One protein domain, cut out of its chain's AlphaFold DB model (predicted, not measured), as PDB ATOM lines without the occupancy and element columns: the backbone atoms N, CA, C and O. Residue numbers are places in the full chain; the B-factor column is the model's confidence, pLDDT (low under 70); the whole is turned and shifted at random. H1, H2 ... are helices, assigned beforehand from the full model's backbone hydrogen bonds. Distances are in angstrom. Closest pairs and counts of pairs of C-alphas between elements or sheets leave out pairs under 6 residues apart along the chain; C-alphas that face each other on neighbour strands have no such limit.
ATOM      1  N   SER A  48     176.581 186.960 117.492       91.12
ATOM      2  CA  SER A  48     175.164 187.325 117.440       91.12
ATOM      3  C   SER A  48     174.908 188.359 116.342       91.12
ATOM      4  O   SER A  48     175.696 189.300 116.209       91.12
ATOM      5  N   LYS A  49     173.737 188.312 115.703       90.31
ATOM      6  CA  LYS A  49     173.279 189.330 114.739       90.31
ATOM      7  C   LYS A  49     173.380 190.767 115.275       90.31
ATOM      8  O   LYS A  49     173.738 191.687 114.551       90.31
ATOM      9  N   ALA A  50     173.114 190.978 116.569       88.12
ATOM     10  CA  ALA A  50     173.255 192.286 117.219       88.12
ATOM     11  C   ALA A  50     174.704 192.804 117.216       88.12
ATOM     12  O   ALA A  50     174.944 193.992 117.008       88.12
ATOM     13  N   LYS A  51     175.674 191.906 117.415       89.50
ATOM     14  CA  LYS A  51     177.105 192.218 117.336       89.50
ATOM     15  C   LYS A  51     177.545 192.447 115.888       89.50
ATOM     16  O   LYS A  51     178.312 193.369 115.647       89.50
ATOM     17  N   GLU A  52     177.028 191.682 114.928       89.81
ATOM     18  CA  GLU A  52     177.270 191.935 113.499       89.81
ATOM     19  C   GLU A  52     176.778 193.327 113.092       89.81
ATOM     20  O   GLU A  52     177.545 194.116 112.547       89.81
ATOM     21  N   MET A  53     175.538 193.679 113.451       85.75
ATOM     22  CA  MET A  53     174.965 195.004 113.195       85.75
ATOM     23  C   MET A  53     175.752 196.133 113.873       85.75
ATOM     24  O   MET A  53     175.877 197.214 113.307       85.75
ATOM     25  N   TRP A  54     176.312 195.892 115.062       86.44
ATOM     26  CA  TRP A  54     177.177 196.857 115.748       86.44
ATOM     27  C   TRP A  54     178.492 197.125 114.999       86.44
ATOM     28  O   TRP A  54     179.031 198.232 115.066       86.44
ATOM     29  N   HIS A  55     179.019 196.116 114.302       85.62
ATOM     30  CA  HIS A  55     180.238 196.223 113.497       85.62
ATOM     31  C   HIS A  55     179.980 196.647 112.045       85.62
ATOM     32  O   HIS A  55     180.918 197.054 111.360       85.62
ATOM     33  N   ALA A  56     178.736 196.568 111.571       82.44
ATOM     34  CA  ALA A  56     178.368 196.947 110.217       82.44
ATOM     35  C   ALA A  56     178.497 198.469 110.015       82.44
ATOM     36  O   ALA A  56     177.696 199.261 110.512       82.44
ATOM     37  N   ASN A  57     179.501 198.883 109.242       66.19
ATOM     38  CA  ASN A  57     179.709 200.277 108.854       66.19
ATOM     39  C   ASN A  57     178.797 200.652 107.678       66.19
ATOM     40  O   ASN A  57     179.237 200.691 106.529       66.19
ATOM     41  N   ASN A  58     177.531 200.964 107.949       65.06
ATOM     42  CA  ASN A  58     176.674 201.584 106.940       65.06
ATOM     43  C   ASN A  58     176.915 203.096 106.921       65.06
ATOM     44  O   ASN A  58     176.373 203.822 107.743       65.06
ATOM     45  N   ARG A  59     177.733 203.572 105.971       61.06
ATOM     46  CA  ARG A  59     178.074 205.001 105.814       61.06
ATOM     47  C   ARG A  59     176.902 205.888 105.362       61.06
ATOM     48  O   ARG A  59     177.035 207.103 105.377       61.06
ATOM     49  N   SER A  60     175.785 205.304 104.922       59.84
ATOM     50  CA  SER A  60     174.657 206.022 104.304       59.84
ATOM     51  C   SER A  60     173.495 206.345 105.253       59.84
ATOM     52  O   SER A  60     172.596 207.093 104.877       59.84
ATOM     53  N   LYS A  61     173.484 205.802 106.474       59.34
ATOM     54  CA  LYS A  61     172.487 206.093 107.518       59.34
ATOM     55  C   LYS A  61     173.202 206.155 108.859       59.34
ATOM     56  O   LYS A  61     174.116 205.364 109.063       59.34
ATOM     57  N   MET A  62     172.752 207.032 109.765       62.66
ATOM     58  CA  MET A  62     173.249 207.034 111.146       62.66
ATOM     59  C   MET A  62     173.108 205.617 111.695       62.66
ATOM     60  O   MET A  62     171.994 205.086 111.792       62.66
ATOM     61  N   ASN A  63     174.236 204.965 111.948       79.75
ATOM     62  CA  ASN A  63     174.206 203.561 112.319       79.75
ATOM     63  C   ASN A  63     173.759 203.448 113.786       79.75
ATOM     64  O   ASN A  63     173.899 204.374 114.589       79.75
ATOM     65  N   HIS A  64     173.164 202.309 114.146       87.31
ATOM     66  CA  HIS A  64     172.648 202.073 115.503       87.31
ATOM     67  C   HIS A  64     173.703 202.364 116.580       87.31
ATOM     68  O   HIS A  64     173.385 202.882 117.647       87.31
ATOM     69  N   ARG A  65     174.975 202.097 116.269       88.69
ATOM     70  CA  ARG A  65     176.111 202.392 117.137       88.69
ATOM     71  C   ARG A  65     176.267 203.885 117.424       88.69
ATOM     72  O   ARG A  65     176.336 204.238 118.593       88.69
ATOM     73  N   GLU A  66     176.260 204.748 116.413       90.12
ATOM     74  CA  GLU A  66     176.346 206.206 116.588       90.12
ATOM     75  C   GLU A  66     175.192 206.742 117.438       90.12
ATOM     76  O   GLU A  66     175.395 207.590 118.310       90.12
ATOM     77  N   LYS A  67     173.977 206.212 117.235       91.62
ATOM     78  CA  LYS A  67     172.817 206.554 118.070       91.62
ATOM     79  C   LYS A  67     173.075 206.192 119.536       91.62
ATOM     80  O   LYS A  67     172.832 207.010 120.421       91.62
ATOM     81  N   MET A  68     173.582 204.985 119.792       94.50
ATOM     82  CA  MET A  68     173.917 204.525 121.143       94.50
ATOM     83  C   MET A  68     175.120 205.274 121.743       94.50
ATOM     84  O   MET A  68     175.162 205.476 122.953       94.50
ATOM     85  N   ASP A  69     176.087 205.708 120.930       93.56
ATOM     86  CA  ASP A  69     177.219 206.539 121.357       93.56
ATOM     87  C   ASP A  69     176.747 207.929 121.809       93.56
ATOM     88  O   ASP A  69     177.132 208.383 122.889       93.56
ATOM     89  N   ARG A  70     175.857 208.574 121.044       95.19
ATOM     90  CA  ARG A  70     175.261 209.864 121.425       95.19
ATOM     91  C   ARG A  70     174.416 209.749 122.693       95.19
ATOM     92  O   ARG A  70     174.556 210.580 123.586       95.19
ATOM     93  N   LEU A  71     173.581 208.713 122.788       96.31
ATOM     94  CA  LEU A  71     172.794 208.443 123.992       96.31
ATOM     95  C   LEU A  71     173.700 208.209 125.209       96.31
ATOM     96  O   LEU A  71     173.413 208.698 126.293       96.31
ATOM     97  N   TYR A  72     174.821 207.506 125.027       96.50
ATOM     98  CA  TYR A  72     175.793 207.288 126.097       96.50
ATOM     99  C   TYR A  72     176.419 208.593 126.598       96.50
ATOM    100  O   TYR A  72     176.614 208.733 127.802       96.50
ATOM    101  N   ALA A  73     176.715 209.544 125.709       96.75
ATOM    102  CA  ALA A  73     177.220 210.855 126.114       96.75
ATOM    103  C   ALA A  73     176.189 211.606 126.972       96.75
ATOM    104  O   ALA A  73     176.519 212.023 128.075       96.75
ATOM    105  N   GLN A  74     174.933 211.665 126.515       96.94
ATOM    106  CA  GLN A  74     173.830 212.287 127.260       96.94
ATOM    107  C   GLN A  74     173.635 211.634 128.631       96.94
ATOM    108  O   GLN A  74     173.606 212.316 129.648       96.94
ATOM    109  N   PHE A  75     173.602 210.303 128.668       96.12
ATOM    110  CA  PHE A  75     173.511 209.536 129.905       96.12
ATOM    111  C   PHE A  75     174.654 209.850 130.880       96.12
ATOM    112  O   PHE A  75     174.433 209.961 132.082       96.12
ATOM    113  N   CYS A  76     175.889 210.001 130.388       94.12
ATOM    114  CA  CYS A  76     177.014 210.346 131.254       94.12
ATOM    115  C   CYS A  76     176.815 211.690 131.958       94.12
ATOM    116  O   CYS A  76     177.263 211.822 133.098       94.12
ATOM    117  N   ASP A  77     176.194 212.655 131.286       94.38
ATOM    118  CA  ASP A  77     175.934 213.989 131.823       94.38
ATOM    119  C   ASP A  77     174.742 213.973 132.789       94.38
ATOM    120  O   ASP A  77     174.887 214.437 133.917       94.38
ATOM    121  N   GLU A  78     173.650 213.287 132.439       93.75
ATOM    122  CA  GLU A  78     172.501 213.056 133.336       93.75
ATOM    123  C   GLU A  78     172.928 212.407 134.667       93.75
ATOM    124  O   GLU A  78     172.490 212.804 135.750       93.75
ATOM    125  N   ILE A  79     173.811 211.403 134.612       92.19
ATOM    126  CA  ILE A  79     174.324 210.746 135.817       92.19
ATOM    127  C   ILE A  79     175.219 211.689 136.625       92.19
ATOM    128  O   ILE A  79     175.079 211.723 137.839       92.19
ATOM    129  N   LYS A  80     176.105 212.473 135.995       88.50
ATOM    130  CA  LYS A  80     176.932 213.454 136.725       88.50
ATOM    131  C   LYS A  80     176.060 214.458 137.476       88.50
ATOM    132  O   LYS A  80     176.309 214.701 138.652       88.50
ATOM    133  N   GLU A  81     175.049 215.005 136.803       88.19
ATOM    134  CA  GLU A  81     174.146 216.022 137.354       88.19
ATOM    135  C   GLU A  81     173.244 215.473 138.465       88.19
ATOM    136  O   GLU A  81     173.018 216.146 139.466       88.19
ATOM    137  N   SER A  82     172.737 214.246 138.315       84.69
ATOM    138  CA  SER A  82     171.862 213.616 139.319       84.69
ATOM    139  C   SER A  82     172.610 213.067 140.535       84.69
ATOM    140  O   SER A  82     172.003 212.791 141.574       84.69
ATOM    141  N   SER A  83     173.921 212.880 140.420       73.25
ATOM    142  CA  SER A  83     174.728 212.286 141.472       73.25
ATOM    143  C   SER A  83     175.033 213.313 142.578       73.25
ATOM    144  O   SER A  83     175.676 214.333 142.355       73.25
ATOM    145  N   ALA A  84     174.571 213.042 143.801       63.22
ATOM    146  CA  ALA A  84     174.648 213.955 144.950       63.22
ATOM    147  C   ALA A  84     176.048 214.044 145.610       63.22
ATOM    148  O   ALA A  84     176.153 214.207 146.824       63.22
ATOM    149  N   PHE A  85     177.133 213.859 144.853       59.38
ATOM    150  CA  PHE A  85     178.480 213.625 145.394       59.38
ATOM    151  C   PHE A  85     179.244 214.893 145.780       59.38
ATOM    152  O   PHE A  85     180.386 215.082 145.360       59.38
ATOM    153  N   ASP A  86     178.654 215.708 146.651       56.28
ATOM    154  CA  ASP A  86     179.426 216.717 147.387       56.28
ATOM    155  C   ASP A  86     180.401 216.043 148.388       56.28
ATOM    156  O   ASP A  86     181.490 216.551 148.638       56.28
ATOM    157  N   ASP A  87     180.082 214.828 148.873       56.97
ATOM    158  CA  ASP A  87     180.818 214.182 149.979       56.97
ATOM    159  C   ASP A  87     181.750 213.006 149.595       56.97
ATOM    160  O   ASP A  87     182.551 212.560 150.423       56.97
ATOM    161  N   SER A  88     181.691 212.447 148.375       62.44
ATOM    162  CA  SER A  88     182.591 211.340 147.978       62.44
ATOM    163  C   SER A  88     182.834 211.272 146.467       62.44
ATOM    164  O   SER A  88     181.896 211.178 145.697       62.44
ATOM    165  N   PRO A  89     184.074 211.195 145.970       74.12
ATOM    166  CA  PRO A  89     184.300 211.053 144.534       74.12
ATOM    167  C   PRO A  89     183.767 209.703 143.999       74.12
ATOM    168  O   PRO A  89     183.786 208.702 144.730       74.12
ATOM    169  N   PRO A  90     183.346 209.628 142.718       84.12
ATOM    170  CA  PRO A  90     182.966 208.366 142.085       84.12
ATOM    171  C   PRO A  90     184.133 207.371 142.125       84.12
ATOM    172  O   PRO A  90     185.300 207.765 142.022       84.12
ATOM    173  N   THR A  91     183.839 206.067 142.217       85.25
ATOM    174  CA  THR A  91     184.870 205.017 142.312       85.25
ATOM    175  C   THR A  91     185.908 205.195 141.202       85.25
ATOM    176  O   THR A  91     185.526 205.161 140.032       85.25
ATOM    177  N   PRO A  92     187.204 205.390 141.499       82.62
ATOM    178  CA  PRO A  92     188.194 205.756 140.489       82.62
ATOM    179  C   PRO A  92     188.408 204.639 139.462       82.62
ATOM    180  O   PRO A  92     188.290 203.453 139.769       82.62
TER     181      PRO A  92
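Overview. This is residues 48 to 92 of the 110 residues of the protein "Hypothetical protein" of Florenciella parvula (UniProt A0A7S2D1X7). One long straight helix, H2, makes most of the longest axis, with the short helix H1 set crosswise near its first end and an unnamed tail, residues 83 to 92, that folds back beyond its other end. The link of residues 56 to 63 swings out past the first end of H2 at Ser 60 before it turns back into the helix. The printed part has 45 residues with two named helices, H1 then H2, and no named strand; its class is all helix. It is extended, with a radius of gyration of the C-alphas of 15.8 A, and a rod in outline, spanning 45 by 21 by 13 A.

Along the chain. Find C-alpha 64 at (172.648, 202.073, 115.503); from there H2, residues 64 to 82, runs 26.5 A to C-alpha 82 at (171.862, 213.616, 139.319). Then go back to C-alpha 49 at (173.279, 189.330, 114.739), where H1, residues 49 to 55, begins; it is 9.9 A long.

Arrangement. Look first at residues 69 to 79 of H2, which stand free. At residues 64 to 65 alone, H2 only just touches H1, with 3 pairs of C-alphas within 8 A. The closest C-alphas of the two are those of Trp 54 and Arg 65, 5.8 A apart. Their lines are about perpendicular, at 83 degrees. In H1 and H2 every O i to N i+4 pair is within hydrogen-bond range.

Size, cuts and confidence. Look to Ser 60 and Asp 87 for the two C-alphas farthest apart, 46.8 A. The printed part has no cut, and the link from H1 to H2 is short. Residues 81 to 89 also stand free, of which 81 to 82 belong to H2 and 83 to 89 to the tail. The mean pLDDT of the printed part is 82.2; residues 57 to 62 and 84 to 88 are under 70.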